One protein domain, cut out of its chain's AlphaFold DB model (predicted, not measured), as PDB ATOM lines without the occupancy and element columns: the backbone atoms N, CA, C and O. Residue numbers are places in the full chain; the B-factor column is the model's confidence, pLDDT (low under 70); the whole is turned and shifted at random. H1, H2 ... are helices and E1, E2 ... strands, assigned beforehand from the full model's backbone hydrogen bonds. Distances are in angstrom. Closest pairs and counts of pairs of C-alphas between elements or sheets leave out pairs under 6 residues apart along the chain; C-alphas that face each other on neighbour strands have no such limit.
ATOM      1  N   LEU A   7     -22.205  34.448  24.287       91.38
ATOM      2  CA  LEU A   7     -21.957  35.731  23.641       91.38
ATOM      3  C   LEU A   7     -22.577  35.712  22.239       91.38
ATOM      4  O   LEU A   7     -22.114  34.985  21.361       91.38
ATOM      5  N   PHE A   8     -23.603  36.527  22.022       88.37
ATOM      6  CA  PHE A   8     -24.199  36.750  20.707       88.37
ATOM      7  C   PHE A   8     -23.509  37.933  20.040       88.37
ATOM      8  O   PHE A   8     -23.387  38.996  20.646       88.37
ATOM      9  N   CYS A   9     -23.060  37.744  18.799       84.37
ATOM     10  CA  CYS A   9     -22.367  38.763  18.013       84.37
ATOM     11  C   CYS A   9     -23.142  39.051  16.723       84.37
ATOM     12  O   CYS A   9     -23.417  38.132  15.946       84.37
ATOM     13  N   SER A  10     -23.450  40.325  16.494       78.16
ATOM     14  CA  SER A  10     -23.851  40.874  15.199       78.16
ATOM     15  C   SER A  10     -22.645  41.534  14.518       78.16
ATOM     16  O   SER A  10     -21.552  41.588  15.084       78.16
ATOM     17  N   ASP A  11     -22.823  42.049  13.300       71.55
ATOM     18  CA  ASP A  11     -21.731  42.679  12.541       71.55
ATOM     19  C   ASP A  11     -21.128  43.896  13.259       71.55
ATOM     20  O   ASP A  11     -19.960  44.231  13.054       71.55
ATOM     21  N   ILE A  12     -21.926  44.550  14.108       70.10
ATOM     22  CA  ILE A  12     -21.590  45.816  14.765       70.10
ATOM     23  C   ILE A  12     -21.468  45.633  16.287       70.10
ATOM     24  O   ILE A  12     -20.683  46.317  16.946       70.10
ATOM     25  N   ASN A  13     -22.232  44.703  16.862       78.12
ATOM     26  CA  ASN A  13     -22.554  44.697  18.281       78.12
ATOM     27  C   ASN A  13     -22.477  43.302  18.912       78.12
ATOM     28  O   ASN A  13     -22.399  42.285  18.227       78.12
ATOM     29  N   SER A  14     -22.464  43.252  20.244       85.24
ATOM     30  CA  SER A  14     -22.385  41.984  20.969       85.24
ATOM     31  C   SER A  14     -23.040  42.071  22.337       85.24
ATOM     32  O   SER A  14     -22.883  43.077  23.027       85.24
ATOM     33  N   THR A  15     -23.690  40.994  22.764       89.50
ATOM     34  CA  THR A  15     -24.345  40.898  24.072       89.50
ATOM     35  C   THR A  15     -24.186  39.508  24.681       89.50
ATOM     36  O   THR A  15     -24.020  38.522  23.961       89.50
ATOM     37  N   CYS A  16     -24.257  39.423  26.007       91.51
ATOM     38  CA  CYS A  16     -24.144  38.172  26.747       91.51
ATOM     39  C   CYS A  16     -25.477  37.763  27.374       91.51
ATOM     40  O   CYS A  16     -26.174  38.599  27.951       91.51
ATOM     41  N   PHE A  17     -25.758  36.462  27.359       91.37
ATOM     42  CA  PHE A  17     -26.862  35.844  28.090       91.37
ATOM     43  C   PHE A  17     -26.361  34.648  28.900       91.37
ATOM     44  O   PHE A  17     -25.596  33.822  28.408       91.37
ATOM     45  N   GLU A  18     -26.803  34.552  30.154       91.16
ATOM     46  CA  GLU A  18     -26.475  33.434  31.053       91.16
ATOM     47  C   GLU A  18     -27.639  32.460  31.244       91.16
ATOM     48  O   GLU A  18     -27.428  31.301  31.595       91.16
ATOM     49  N   ASN A  19     -28.875  32.935  31.075       91.82
ATOM     50  CA  ASN A  19     -30.064  32.132  31.299       91.82
ATOM     51  C   ASN A  19     -30.225  31.114  30.155       91.82
ATOM     52  O   ASN A  19     -30.427  31.518  29.009       91.82
ATOM     53  N   PRO A  20     -30.154  29.800  30.430       92.25
ATOM     54  CA  PRO A  20     -30.158  28.778  29.388       92.25
ATOM     55  C   PRO A  20     -31.495  28.690  28.639       92.25
ATOM     56  O   PRO A  20     -31.498  28.358  27.453       92.25
ATOM     57  N   GLU A  21     -32.615  29.000  29.303       93.82
ATOM     58  CA  GLU A  21     -33.941  29.055  28.673       93.82
ATOM     59  C   GLU A  21     -34.015  30.267  27.727       93.82
ATOM     60  O   GLU A  21     -34.421  30.124  26.575       93.82
ATOM     61  N   SER A  22     -33.513  31.429  28.160       93.12
ATOM     62  CA  SER A  22     -33.409  32.634  27.322       93.12
ATOM     63  C   SER A  22     -32.498  32.435  26.111       93.12
ATOM     64  O   SER A  22     -32.856  32.803  24.996       93.12
ATOM     65  N   VAL A  23     -31.327  31.815  26.303       93.18
ATOM     66  CA  VAL A  23     -30.395  31.500  25.206       93.18
ATOM     67  C   VAL A  23     -31.067  30.599  24.177       93.18
ATOM     68  O   VAL A  23     -30.928  30.836  22.979       93.18
ATOM     69  N   LEU A  24     -31.800  29.576  24.627       92.05
ATOM     70  CA  LEU A  24     -32.520  28.679  23.731       92.05
ATOM     71  C   LEU A  24     -33.564  29.445  22.913       92.05
ATOM     72  O   LEU A  24     -33.638  29.254  21.702       92.05
ATOM     73  N   GLU A  25     -34.318  30.337  23.552       90.75
ATOM     74  CA  GLU A  25     -35.339  31.136  22.877       90.75
ATOM     75  C   GLU A  25     -34.742  32.067  21.816       90.75
ATOM     76  O   GLU A  25     -35.262  32.162  20.702       90.75
ATOM     77  N   ILE A  26     -33.615  32.712  22.126       88.54
ATOM     78  CA  ILE A  26     -32.915  33.593  21.183       88.54
ATOM     79  C   ILE A  26     -32.345  32.779  20.020       88.54
ATOM     80  O   ILE A  26     -32.460  33.205  18.872       88.54
ATOM     81  N   LEU A  27     -31.762  31.604  20.284       86.61
ATOM     82  CA  LEU A  27     -31.255  30.712  19.238       86.61
ATOM     83  C   LEU A  27     -32.377  30.263  18.298       86.61
ATOM     84  O   LEU A  27     -32.212  30.370  17.090       86.61
ATOM     85  N   VAL A  28     -33.516  29.818  18.834       84.64
ATOM     86  CA  VAL A  28     -34.679  29.413  18.026       84.64
ATOM     87  C   VAL A  28     -35.214  30.592  17.216       84.64
ATOM     88  O   VAL A  28     -35.464  30.443  16.025       84.64
ATOM     89  N   SER A  29     -35.304  31.775  17.825       80.30
ATOM     90  CA  SER A  29     -35.747  32.993  17.135       80.30
ATOM     91  C   SER A  29     -34.768  33.429  16.042       80.30
ATOM     92  O   SER A  29     -35.180  33.957  15.020       80.30
ATOM     93  N   SER A  30     -33.468  33.181  16.212       73.43
ATOM     94  CA  SER A  30     -32.439  33.541  15.225       73.43
ATOM     95  C   SER A  30     -32.330  32.543  14.065       73.43
ATOM     96  O   SER A  30     -31.671  32.834  13.068       73.43
ATOM     97  N   ILE A  31     -32.946  31.361  14.181       66.72
ATOM     98  CA  ILE A  31     -32.960  30.333  13.139       66.72
ATOM     99  C   ILE A  31     -34.247  30.512  12.330       66.72
ATOM    100  O   ILE A  31     -35.275  29.916  12.643       66.72
ATOM    101  N   ASN A  32     -34.204  31.319  11.266       54.91
ATOM    102  CA  ASN A  32     -35.219  31.222  10.220       54.91
ATOM    103  C   ASN A  32     -34.616  31.322   8.810       54.91
ATOM    104  O   ASN A  32     -33.796  32.190   8.520       54.91
ATOM    105  N   ASP A  33     -35.049  30.370   7.982       46.43
ATOM    106  CA  ASP A  33     -34.811  30.160   6.547       46.43
ATOM    107  C   ASP A  33     -33.394  29.804   6.047       46.43
ATOM    108  O   ASP A  33     -32.968  30.184   4.955       46.43
ATOM    109  N   GLN A  34     -32.662  28.967   6.788       46.38
ATOM    110  CA  GLN A  34     -31.519  28.245   6.218       46.38
ATOM    111  C   GLN A  34     -31.962  26.963   5.491       46.38
ATOM    112  O   GLN A  34     -31.636  25.847   5.881       46.38
ATOM    113  N   ASN A  35     -32.601  27.150   4.329       45.27
ATOM    114  CA  ASN A  35     -32.476  26.207   3.203       45.27
ATOM    115  C   ASN A  35     -31.034  26.164   2.639       45.27
ATOM    116  O   ASN A  35     -30.735  25.427   1.704       45.27
ATOM    117  N   GLN A  36     -30.115  26.942   3.216       40.89
ATOM    118  CA  GLN A  36     -28.680  26.858   3.001       40.89
ATOM    119  C   GLN A  36     -28.044  26.443   4.323       40.89
ATOM    120  O   GLN A  36     -28.012  27.246   5.247       40.89
ATOM    121  N   GLY A  37     -27.606  25.184   4.434       45.46
ATOM    122  CA  GLY A  37     -27.048  24.629   5.671       45.46
ATOM    123  C   GLY A  37     -25.960  25.505   6.303       45.46
ATOM    124  O   GLY A  37     -25.345  26.307   5.606       45.46
ATOM    125  N   PHE A  38     -25.738  25.314   7.613       52.38
ATOM    126  CA  PHE A  38     -24.769  26.024   8.464       52.38
ATOM    127  C   PHE A  38     -23.514  26.460   7.689       52.38
ATOM    128  O   PHE A  38     -22.545  25.711   7.562       52.38
ATOM    129  N   GLN A  39     -23.527  27.686   7.164       58.09
ATOM    130  CA  GLN A  39     -22.334  28.289   6.585       58.09
ATOM    131  C   GLN A  39     -21.348  28.499   7.744       58.09
ATOM    132  O   GLN A  39     -21.740  29.096   8.754       58.09
ATOM    133  N   PRO A  40     -20.099  28.006   7.658       60.73
ATOM    134  CA  PRO A  40     -19.099  28.275   8.679       60.73
ATOM    135  C   PRO A  40     -18.931  29.794   8.800       60.73
ATOM    136  O   PRO A  40     -18.415  30.438   7.886       60.73
ATOM    137  N   LYS A  41     -19.405  30.394   9.900       70.66
ATOM    138  CA  LYS A  41     -19.138  31.811  10.172       70.66
ATOM    139  C   LYS A  41     -17.646  31.969  10.446       70.66
ATOM    140  O   LYS A  41     -17.089  31.246  11.273       70.66
ATOM    141  N   ASP A  42     -17.014  32.926   9.774       79.02
ATOM    142  CA  ASP A  42     -15.630  33.285  10.057       79.02
ATOM    143  C   ASP A  42     -15.547  34.046  11.388       79.02
ATOM    144  O   ASP A  42     -15.779  35.255  11.471       79.02
ATOM    145  N   TYR A  43     -15.208  33.314  12.449       84.30
ATOM    146  CA  TYR A  43     -14.988  33.884  13.774       84.30
ATOM    147  C   TYR A  43     -13.798  34.853  13.814       84.30
ATOM    148  O   TYR A  43     -13.745  35.680  14.723       84.30
ATOM    149  N   SER A  44     -12.874  34.810  12.843       84.07
ATOM    150  CA  SER A  44     -11.744  35.745  12.773       84.07
ATOM    151  C   SER A  44     -12.236  37.186  12.665       84.07
ATOM    152  O   SER A  44     -11.854  38.043  13.464       84.07
ATOM    153  N   ASN A  45     -13.174  37.442  11.747       81.98
ATOM    154  CA  ASN A  45     -13.731  38.778  11.554       81.98
ATOM    155  C   ASN A  45     -14.513  39.263  12.789       81.98
ATOM    156  O   ASN A  45     -14.417  40.428  13.171       81.98
ATOM    157  N   ILE A  46     -15.220  38.352  13.472       82.24
ATOM    158  CA  ILE A  46     -15.928  38.655  14.726       82.24
ATOM    159  C   ILE A  46     -14.937  39.106  15.807       82.24
ATOM    160  O   ILE A  46     -15.145  40.137  16.445       82.24
ATOM    161  N   VAL A  47     -13.830  38.379  15.989       85.44
ATOM    162  CA  VAL A  47     -12.795  38.727  16.975       85.44
ATOM    163  C   VAL A  47     -12.141  40.072  16.644       85.44
ATOM    164  O   VAL A  47     -11.951  40.894  17.542       85.44
ATOM    165  N   VAL A  48     -11.845  40.336  15.367       84.18
ATOM    166  CA  VAL A  48     -11.296  41.628  14.917       84.18
ATOM    167  C   VAL A  48     -12.262  42.776  15.226       84.18
ATOM    168  O   VAL A  48     -11.834  43.806  15.753       84.18
ATOM    169  N   ASN A  49     -13.560  42.597  14.966       79.72
ATOM    170  CA  ASN A  49     -14.579  43.608  15.256       79.72
ATOM    171  C   ASN A  49     -14.725  43.867  16.760       79.72
ATOM    172  O   ASN A  49     -14.739  45.026  17.182       79.72
ATOM    173  N   LEU A  50     -14.747  42.812  17.582       82.78
ATOM    174  CA  LEU A  50     -14.774  42.935  19.044       82.78
ATOM    175  C   LEU A  50     -13.548  43.698  19.565       82.78
ATOM    176  O   LEU A  50     -13.681  44.613  20.380       82.78
ATOM    177  N   HIS A  51     -12.357  43.377  19.052       82.04
ATOM    178  CA  HIS A  51     -11.117  44.062  19.413       82.04
ATOM    179  C   HIS A  51     -11.141  45.541  19.001       82.04
ATOM    180  O   HIS A  51     -10.778  46.421  19.785       82.04
ATOM    181  N   ARG A  52     -11.629  45.843  17.790       78.68
ATOM    182  CA  ARG A  52     -11.799  47.219  17.312       78.68
ATOM    183  C   ARG A  52     -12.750  48.002  18.223       78.68
ATOM    184  O   ARG A  52     -12.400  49.101  18.642       78.68
ATOM    185  N   LYS A  53     -13.899  47.436  18.598       74.07
ATOM    186  CA  LYS A  53     -14.875  48.098  19.484       74.07
ATOM    187  C   LYS A  53     -14.300  48.377  20.877       74.07
ATOM    188  O   LYS A  53     -14.507  49.465  21.415       74.07
ATOM    189  N   ALA A  54     -13.526  47.438  21.430       75.97
ATOM    190  CA  ALA A  54     -12.856  47.616  22.718       75.97
ATOM    191  C   ALA A  54     -11.860  48.793  22.713       75.97
ATOM    192  O   ALA A  54     -11.762  49.515  23.705       75.97
ATOM    193  N   ILE A  55     -11.160  49.014  21.593       77.32
ATOM    194  CA  ILE A  55     -10.194  50.113  21.436       77.32
ATOM    195  C   ILE A  55     -10.889  51.441  21.147       77.32
ATOM    196  O   ILE A  55     -10.584  52.450  21.780       77.32
ATOM    197  N   PHE A  56     -11.806  51.459  20.179       68.75
ATOM    198  CA  PHE A  56     -12.356  52.707  19.659       68.75
ATOM    199  C   PHE A  56     -13.496  53.281  20.503       68.75
ATOM    200  O   PHE A  56     -13.939  54.376  20.174       68.75
ATOM    201  N   LYS A  57     -13.935  52.595  21.583       60.79
ATOM    202  CA  LYS A  57     -15.090  52.968  22.428       60.79
ATOM    203  C   LYS A  57     -16.157  53.637  21.574       60.79
ATOM    204  O   LYS A  57     -16.405  54.826  21.737       60.79
ATOM    205  N   ASP A  58     -16.691  52.900  20.607       55.21
ATOM    206  CA  ASP A  58     -17.593  53.481  19.621       55.21
ATOM    207  C   ASP A  58     -18.842  53.995  20.353       55.21
ATOM    208  O   ASP A  58     -19.727  53.230  20.745       55.21
ATOM    209  N   VAL A  59     -18.851  55.295  20.661       50.03
ATOM    210  CA  VAL A  59     -19.935  55.975  21.366       50.03
ATOM    211  C   VAL A  59     -20.986  56.257  20.313       50.03
ATOM    212  O   VAL A  59     -21.155  57.389  19.877       50.03
ATOM    213  N   THR A  60     -21.674  55.218  19.852       54.49
ATOM    214  CA  THR A  60     -22.941  55.444  19.167       54.49
ATOM    215  C   THR A  60     -23.978  55.625  20.276       54.49
ATOM    216  O   THR A  60     -24.282  54.651  20.967       54.49
ATOM    217  N   PRO A  61     -24.512  56.839  20.522       47.06
ATOM    218  CA  PRO A  61     -25.567  57.040  21.501       47.06
ATOM    219  C   PRO A  61     -26.862  56.537  20.860       47.06
ATOM    220  O   PRO A  61     -27.663  57.304  20.341       47.06
ATOM    221  N   ARG A  62     -27.026  55.217  20.795       52.31
ATOM    222  CA  ARG A  62     -28.183  54.567  20.174       52.31
ATOM    223  C   ARG A  62     -28.966  53.855  21.264       52.31
ATOM    224  O   ARG A  62     -28.740  52.692  21.561       52.31
ATOM    225  N   GLY A  63     -29.830  54.621  21.922       50.88
ATOM    226  CA  GLY A  63     -30.677  54.127  23.010       50.88
ATOM    227  C   GLY A  63     -31.489  55.195  23.746       50.88
ATOM    228  O   GLY A  63     -32.278  54.843  24.617       50.88
ATOM    229  N   GLN A  64     -31.331  56.486  23.424       48.34
ATOM    230  CA  GLN A  64     -32.056  57.552  24.127       48.34
ATOM    231  C   GLN A  64     -33.564  57.581  23.824       48.34
ATOM    232  O   GLN A  64     -34.337  57.915  24.721       48.34
ATOM    233  N   ASP A  65     -34.000  57.124  22.649       49.68
ATOM    234  CA  ASP A  65     -35.397  57.312  22.224       49.68
ATOM    235  C   ASP A  65     -36.365  56.198  22.671       49.68
ATOM    236  O   ASP A  65     -37.577  56.349  22.545       49.68
ATOM    237  N   SER A  66     -35.870  55.110  23.276       51.37
ATOM    238  CA  SER A  66     -36.714  53.990  23.745       51.37
ATOM    239  C   SER A  66     -37.015  54.025  25.254       51.37
ATOM    240  O   SER A  66     -37.555  53.068  25.810       51.37
ATOM    241  N   THR A  67     -36.671  55.111  25.951       47.36
ATOM    242  CA  THR A  67     -36.670  55.194  27.428       47.36
ATOM    243  C   THR A  67     -38.042  55.417  28.087       47.36
ATOM    244  O   THR A  67     -38.113  55.750  29.268       47.36
ATOM    245  N   HIS A  68     -39.153  55.165  27.388       50.65
ATOM    246  CA  HIS A  68     -40.498  55.249  27.979       50.65
ATOM    247  C   HIS A  68     -40.998  53.951  28.638       50.65
ATOM    248  O   HIS A  68     -42.118  53.926  29.145       50.65
ATOM    249  N   SER A  69     -40.189  52.887  28.701       54.74
ATOM    250  CA  SER A  69     -40.530  51.723  29.529       54.74
ATOM    251  C   SER A  69     -40.219  52.008  31.001       54.74
ATOM    252  O   SER A  69     -39.063  52.173  31.385       54.74
ATOM    253  N   THR A  70     -41.248  52.021  31.852       59.51
ATOM    254  CA  THR A  70     -41.121  52.106  33.320       59.51
ATOM    255  C   THR A  70     -40.396  50.907  33.942       59.51
ATOM    256  O   THR A  70     -40.100  50.931  35.137       59.51
ATOM    257  N   ASN A  71     -40.096  49.859  33.168       75.57
ATOM    258  CA  ASN A  71     -39.452  48.648  33.655       75.57
ATOM    259  C   ASN A  71     -38.011  48.518  33.133       75.57
ATOM    260  O   ASN A  71     -37.771  48.224  31.960       75.57
ATOM    261  N   SER A  72     -37.046  48.699  34.044       83.77
ATOM    262  CA  SER A  72     -35.609  48.634  33.738       83.77
ATOM    263  C   SER A  72     -35.156  47.297  33.135       83.77
ATOM    264  O   SER A  72     -34.251  47.293  32.301       83.77
ATOM    265  N   LEU A  73     -35.795  46.176  33.507       86.47
ATOM    266  CA  LEU A  73     -35.440  44.849  33.001       86.47
ATOM    267  C   LEU A  73     -35.850  44.709  31.535       86.47
ATOM    268  O   LEU A  73     -35.014  44.388  30.695       86.47
ATOM    269  N   CYS A  74     -37.099  45.048  31.217       85.65
ATOM    270  CA  CYS A  74     -37.603  45.068  29.848       85.65
ATOM    271  C   CYS A  74     -36.737  45.969  28.948       85.65
ATOM    272  O   CYS A  74     -36.285  45.539  27.889       85.65
ATOM    273  N   ALA A  75     -36.403  47.182  29.412       84.90
ATOM    274  CA  ALA A  75     -35.516  48.084  28.677       84.90
ATOM    275  C   ALA A  75     -34.130  47.465  28.412       84.90
ATOM    276  O   ALA A  75     -33.605  47.582  27.305       84.90
ATOM    277  N   SER A  76     -33.554  46.768  29.399       87.55
ATOM    278  CA  SER A  76     -32.270  46.081  29.222       87.55
ATOM    279  C   SER A  76     -32.349  44.936  28.207       87.55
ATOM    280  O   SER A  76     -31.477  44.839  27.348       87.55
ATOM    281  N   ILE A  77     -33.422  44.138  28.227       89.35
ATOM    282  CA  ILE A  77     -33.638  43.037  27.277       89.35
ATOM    283  C   ILE A  77     -33.786  43.586  25.856       89.35
ATOM    284  O   ILE A  77     -33.145  43.076  24.941       89.35
ATOM    285  N   CYS A  78     -34.557  44.660  25.667       87.03
ATOM    286  CA  CYS A  78     -34.690  45.320  24.367       87.03
ATOM    287  C   CYS A  78     -33.335  45.782  23.813       87.03
ATOM    288  O   CYS A  78     -33.040  45.556  22.640       87.03
ATOM    289  N   LEU A  79     -32.490  46.391  24.655       85.81
ATOM    290  CA  LEU A  79     -31.138  46.799  24.259       85.81
ATOM    291  C   LEU A  79     -30.268  45.591  23.896       85.81
ATOM    292  O   LEU A  79     -29.567  45.621  22.890       85.81
ATOM    293  N   GLN A  80     -30.327  44.508  24.671       89.19
ATOM    294  CA  GLN A  80     -29.563  43.300  24.369       89.19
ATOM    295  C   GLN A  80     -30.011  42.648  23.056       89.19
ATOM    296  O   GLN A  80     -29.162  42.260  22.257       89.19
ATOM    297  N   LEU A  81     -31.319  42.549  22.800       87.13
ATOM    298  CA  LEU A  81     -31.842  42.020  21.537       87.13
ATOM    299  C   LEU A  81     -31.406  42.877  20.347       87.13
ATOM    300  O   LEU A  81     -30.956  42.330  19.340       87.13
ATOM    301  N   TRP A  82     -31.432  44.204  20.492       83.44
ATOM    302  CA  TRP A  82     -30.877  45.108  19.490       83.44
ATOM    303  C   TRP A  82     -29.400  44.798  19.226       83.44
ATOM    304  O   TRP A  82     -29.000  44.638  18.073       83.44
ATOM    305  N   GLU A  83     -28.574  44.695  20.270       83.39
ATOM    306  CA  GLU A  83     -27.140  44.398  20.136       83.39
ATOM    307  C   GLU A  83     -26.886  43.020  19.491       83.39
ATOM    308  O   GLU A  83     -25.929  42.857  18.728       83.39
ATOM    309  N   ALA A  84     -27.773  42.049  19.730       82.73
ATOM    310  CA  ALA A  84     -27.763  40.742  19.075       82.73
ATOM    311  C   ALA A  84     -28.182  40.792  17.590       82.73
ATOM    312  O   ALA A  84     -28.058  39.787  16.892       82.73
ATOM    313  N   GLY A  85     -28.642  41.944  17.094       79.12
ATOM    314  CA  GLY A  85     -29.104  42.136  15.719       79.12
ATOM    315  C   GLY A  85     -30.597  41.867  15.512       79.12
ATOM    316  O   GLY A  85     -31.036  41.832  14.371       79.12
ATOM    317  N   LEU A  86     -31.384  41.697  16.579       76.88
ATOM    318  CA  LEU A  86     -32.833  41.472  16.534       76.88
ATOM    319  C   LEU A  86     -33.561  42.803  16.778       76.88
ATOM    320  O   LEU A  86     -33.908  43.138  17.911       76.88
ATOM    321  N   THR A  87     -33.748  43.597  15.718       67.57
ATOM    322  CA  THR A  87     -34.359  44.939  15.806       67.57
ATOM    323  C   THR A  87     -35.822  44.950  15.338       67.57
ATOM    324  O   THR A  87     -36.151  44.223  14.401       67.57
ATOM    325  N   PRO A  88     -36.708  45.778  15.941       59.91
ATOM    326  CA  PRO A  88     -38.123  45.888  15.552       59.91
ATOM    327  C   PRO A  88     -38.341  46.146  14.055       59.91
ATOM    328  O   PRO A  88     -39.261  45.588  13.464       59.91
ATOM    329  N   ASP A  89     -37.446  46.904  13.416       56.42
ATOM    330  CA  ASP A  89     -37.519  47.210  11.982       56.42
ATOM    331  C   ASP A  89     -37.342  45.972  11.079       56.42
ATOM    332  O   ASP A  89     -37.752  45.984   9.918       56.42
ATOM    333  N   MET A  90     -36.819  44.856  11.605       51.99
ATOM    334  CA  MET A  90     -36.759  43.583  10.873       51.99
ATOM    335  C   MET A  90     -38.121  42.890  10.729       51.99
ATOM    336  O   MET A  90     -38.242  41.978   9.907       51.99
ATOM    337  N   GLN A  91     -39.162  43.350  11.439       49.93
ATOM    338  CA  GLN A  91     -40.538  42.881  11.228       49.93
ATOM    339  C   GLN A  91     -41.042  43.167   9.806       49.93
ATOM    340  O   GLN A  91     -41.960  42.497   9.341       49.93
ATOM    341  N   GLN A  92     -40.448  44.128   9.088       44.50
ATOM    342  CA  GLN A  92     -40.940  44.530   7.769       44.50
ATOM    343  C   GLN A  92     -40.303  43.792   6.586       44.50
ATOM    344  O   GLN A  92     -40.808  43.942   5.475       44.50
ATOM    345  N   GLN A  93     -39.227  43.009   6.763       46.41
ATOM    346  CA  GLN A  93     -38.454  42.548   5.596       46.41
ATOM    347  C   GLN A  93     -38.046  41.076   5.503       46.41
ATOM    348  O   GLN A  93     -37.386  40.785   4.522       46.41
ATOM    349  N   HIS A  94     -38.449  40.154   6.394       51.22
ATOM    350  CA  HIS A  94     -38.506  38.681   6.140       51.22
ATOM    351  C   HIS A  94     -38.607  37.826   7.421       51.22
ATOM    352  O   HIS A  94     -38.739  36.607   7.331       51.22
ATOM    353  N   LEU A  95     -38.567  38.411   8.623       54.41
ATOM    354  CA  LEU A  95     -38.619  37.644   9.872       54.41
ATOM    355  C   LEU A  95     -40.018  37.720  10.483       54.41
ATOM    356  O   LEU A  95     -40.434  38.762  10.979       54.41
ATOM    357  N   ASN A  96     -40.737  36.595  10.489       61.93
ATOM    358  CA  ASN A  96     -42.005  36.431  11.208       61.93
ATOM    359  C   ASN A  96     -41.769  36.315  12.732       61.93
ATOM    360  O   ASN A  96     -42.199  35.354  13.365       61.93
ATOM    361  N   ILE A  97     -40.988  37.238  13.303       67.42
ATOM    362  CA  ILE A  97     -40.620  37.263  14.719       67.42
ATOM    363  C   ILE A  97     -41.357  38.424  15.374       67.42
ATOM    364  O   ILE A  97     -41.112  39.598  15.083       67.42
ATOM    365  N   ASP A  98     -42.253  38.094  16.297       80.53
ATOM    366  CA  ASP A  98     -42.837  39.083  17.191       80.53
ATOM    367  C   ASP A  98     -41.827  39.416  18.297       80.53
ATOM    368  O   ASP A  98     -41.704  38.716  19.304       80.53
ATOM    369  N   ILE A  99     -41.064  40.490  18.083       80.65
ATOM    370  CA  ILE A  99     -40.032  40.943  19.021       80.65
ATOM    371  C   ILE A  99     -40.648  41.343  20.366       80.65
ATOM    372  O   ILE A  99     -40.025  41.116  21.398       80.65
ATOM    373  N   ASN A 100     -41.882  41.856  20.394       83.27
ATOM    374  CA  ASN A 100     -42.544  42.200  21.653       83.27
ATOM    375  C   ASN A 100     -42.916  40.937  22.442       83.27
ATOM    376  O   ASN A 100     -42.724  40.890  23.661       83.27
ATOM    377  N   ALA A 101     -43.386  39.891  21.755       86.63
ATOM    378  CA  ALA A 101     -43.618  38.592  22.379       86.63
ATOM    379  C   ALA A 101     -42.310  37.967  22.896       86.63
ATOM    380  O   ALA A 101     -42.281  37.454  24.015       86.63
ATOM    381  N   LEU A 102     -41.216  38.072  22.131       88.82
ATOM    382  CA  LEU A 102     -39.896  37.607  22.562       88.82
ATOM    383  C   LEU A 102     -39.407  38.363  23.805       88.82
ATOM    384  O   LEU A 102     -38.975  37.730  24.763       88.82
ATOM    385  N   VAL A 103     -39.515  39.695  23.830       89.76
ATOM    386  CA  VAL A 103     -39.154  40.518  24.999       89.76
ATOM    387  C   VAL A 103     -39.958  40.099  26.227       89.76
ATOM    388  O   VAL A 103     -39.371  39.881  27.284       89.76
ATOM    389  N   THR A 104     -41.275  39.934  26.082       90.06
ATOM    390  CA  THR A 104     -42.160  39.527  27.187       90.06
ATOM    391  C   THR A 104     -41.759  38.158  27.733       90.06
ATOM    392  O   THR A 104     -41.614  37.973  28.940       90.06
ATOM    393  N   LYS A 105     -41.492  37.200  26.840       91.63
ATOM    394  CA  LYS A 105     -41.066  35.852  27.222       91.63
ATOM    395  C   LYS A 105     -39.699  35.853  27.906       91.63
ATOM    396  O   LYS A 105     -39.527  35.200  28.930       91.63
ATOM    397  N   LEU A 106     -38.730  36.600  27.378       93.04
ATOM    398  CA  LEU A 106     -37.408  36.737  27.995       93.04
ATOM    399  C   LEU A 106     -37.489  37.405  29.367       93.04
ATOM    400  O   LEU A 106     -36.761  37.011  30.273       93.04
ATOM    401  N   GLU A 107     -38.385  38.372  29.546       92.63
ATOM    402  CA  GLU A 107     -38.611  39.010  30.838       92.63
ATOM    403  C   GLU A 107     -39.151  38.020  31.881       92.63
ATOM    404  O   GLU A 107     -38.654  37.980  33.009       92.63
ATOM    405  N   GLU A 108     -40.131  37.189  31.521       93.41
ATOM    406  CA  GLU A 108     -40.646  36.134  32.404       93.41
ATOM    407  C   GLU A 108     -39.553  35.125  32.782       93.41
ATOM    408  O   GLU A 108     -39.381  34.790  33.962       93.41
ATOM    409  N   LEU A 109     -38.774  34.679  31.791       93.88
ATOM    410  CA  LEU A 109     -37.665  33.747  31.989       93.88
ATOM    411  C   LEU A 109     -36.578  34.345  32.888       93.88
ATOM    412  O   LEU A 109     -36.070  33.656  33.776       93.88
ATOM    413  N   GLU A 110     -36.235  35.619  32.702       91.90
ATOM    414  CA  GLU A 110     -35.192  36.278  33.484       91.90
ATOM    415  C   GLU A 110     -35.648  36.563  34.916       91.90
ATOM    416  O   GLU A 110     -34.896  36.326  35.860       91.90
ATOM    417  N   ASN A 111     -36.907  36.957  35.119       91.08
ATOM    418  CA  ASN A 111     -37.479  37.093  36.459       91.08
ATOM    419  C   ASN A 111     -37.458  35.761  37.225       91.08
ATOM    420  O   ASN A 111     -37.042  35.718  38.389       91.08
ATOM    421  N   LYS A 112     -37.838  34.658  36.566       90.38
ATOM    422  CA  LYS A 112     -37.753  33.303  37.131       90.38
ATOM    423  C   LYS A 112     -36.306  32.931  37.468       90.38
ATOM    424  O   LYS A 112     -36.043  32.447  38.570       90.38
ATOM    425  N   PHE A 113     -35.360  33.209  36.573       87.91
ATOM    426  CA  PHE A 113     -33.937  32.925  36.773       87.91
ATOM    427  C   PHE A 113     -33.320  33.741  37.918       87.91
ATOM    428  O   PHE A 113     -32.604  33.191  38.759       87.91
ATOM    429  N   ILE A 114     -33.647  35.033  38.024       85.95
ATOM    430  CA  ILE A 114     -33.223  35.905  39.128       85.95
ATOM    431  C   ILE A 114     -33.804  35.412  40.454       85.95
ATOM    432  O   ILE A 114     -33.079  35.340  41.450       85.95
ATOM    433  N   TYR A 115     -35.092  35.059  40.487       84.03
ATOM    434  CA  TYR A 115     -35.730  34.520  41.687       84.03
ATOM    435  C   TYR A 115     -35.051  33.224  42.140       84.03
ATOM    436  O   TYR A 115     -34.642  33.117  43.296       84.03
ATOM    437  N   GLN A 116     -34.826  32.287  41.217       79.54
ATOM    438  CA  GLN A 116     -34.100  31.048  41.494       79.54
ATOM    439  C   GLN A 116     -32.680  31.320  42.006       79.54
ATOM    440  O   GLN A 116     -32.275  30.726  43.002       79.54
ATOM    441  N   LYS A 117     -31.942  32.270  41.408       75.81
ATOM    442  CA  LYS A 117     -30.621  32.697  41.903       75.81
ATOM    443  C   LYS A 117     -30.687  33.303  43.312       75.81
ATOM    444  O   LYS A 117     -29.760  33.095  44.082       75.81
ATOM    445  N   ARG A 118     -31.747  34.036  43.677       73.17
ATOM    446  CA  ARG A 118     -31.907  34.630  45.024       73.17
ATOM    447  C   ARG A 118     -32.267  33.604  46.092       73.17
ATOM    448  O   ARG A 118     -31.753  33.700  47.203       73.17
ATOM    449  N   VAL A 119     -33.146  32.658  45.760       71.17
ATOM    450  CA  VAL A 119     -33.541  31.555  46.652       71.17
ATOM    451  C   VAL A 119     -32.425  30.516  46.768       71.17
ATOM    452  O   VAL A 119     -32.373  29.786  47.756       71.17
ATOM    453  N   LYS A 120     -31.500  30.485  45.798       71.64
ATOM    454  CA  LYS A 120     -30.362  29.573  45.795       71.64
ATOM    455  C   LYS A 120     -29.620  29.626  47.124       71.64
ATOM    456  O   LYS A 120     -29.244  30.686  47.630       71.64
TER     457      LYS A 120
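AT A GLANCE: This is residues 7 to 120 of the 374 residues of the protein "EDS1_EP domain-containing protein" of Glycine max (UniProt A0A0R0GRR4). A small hairpin of two strands, E1 and E2, sits in the middle between the helices H3 and H2, with H3 packed on E2 and H2 set out at the far side, loosely joined to the rest by two long links. The longest helix, H5, packs side by side with H1 and also packs at a steep tilt on H3, its last residues, 115 to 119, sticking out, while the short H4 sits near the first residue of H5. The printed part has 114 residues with five named helices and two named strands, in the order E1, E2, H1, H2, H3, H4, H5, and the one sheet, E1 - E2, is antiparallel. The class is mostly helix. The whole is compact, with a radius of gyration of the C-alphas of 15.5 A and a rounded outline spanning 40 by 37 by 34 A.

HOW THE PARTS SIT: E1, residues 7 to 9, and E2, residues 14 to 17, are antiparallel neighbours and form a hairpin, their directions at 151 degrees. N 8 and O 15 are 2.8 A apart and N 15 and O 8 are 2.9 A apart, both within hydrogen-bond range. H1, residues 20 to 30, follows E2 by a tight link of 2 residues, and their closest C-alphas, those of Phe 17 and Val 23, are 6.3 A apart. H2, residues 43 to 56, touches no helix. The closest C-alphas of H2 and E1, those of Ile 46 and Cys 9, are 7.2 A apart. H3, residues 72 to 83, has 5 pairs of C-alphas within 8 A of E2, the closest being those of Glu 83 and Ser 14, 5.4 A apart. H4, residues 88 to 92, is apart from H3, but only just, with 8.3 A between their closest C-alphas. H5, residues 99 to 119, touches H1 with its residues 102 to 110 alone, at a shallow tilt of 13 degrees, opposite ways. The closest C-alphas of H1 and H5, those of Ser 22 and Leu 106, are 5.8 A apart. Residues 73 to 78 of H3 touch residues 103 to 107 of H5 at a steep tilt of 58 degrees, opposite ways, the closest C-alphas being those of Cys 74 and Glu 107, 6.2 A apart. H1 and H3 are apart. H4 and H5 are close but not clearly touching, with the C-alphas of Pro 88 and Ile 99 at 6.3 A. Every O i to N i+4 pair is within hydrogen-bond range in H1, H2, H3 and H5, while H4 has 0 of 1 such pairs and 2 of 2 O i to N i+3 pairs within range.

IN THESE COORDINATES: E1 begins at C-alpha 7, at (-21.957, 35.731, 23.641), and is 6.4 A long; E2 is 10.4 A long. H1 is 15.1 A long. H2 runs 19.9 A from C-alpha 43, at (-14.988, 33.884, 13.774), to C-alpha 56. H3 is 16.6 A and H4 8.4 A long. H5, 29.9 A long, ends at C-alpha 119, at (-33.541, 31.555, 46.652).

THE WHOLE: The two C-alphas farthest apart, those of Gln 36 and Val 119, are 44.2 A apart. The printed part has no cut. The links from H1 to H2, 12 residues, and from H2 to H3, 15 residues, are long. Residues 34 to 42 and residues 115 to 120, of which 115 to 119 belong to H5, stand free. The mean pLDDT of the printed part is 74.7, and it is under 70 in 36 residues: 31 to 40, 56 to 70 and 87 to 97.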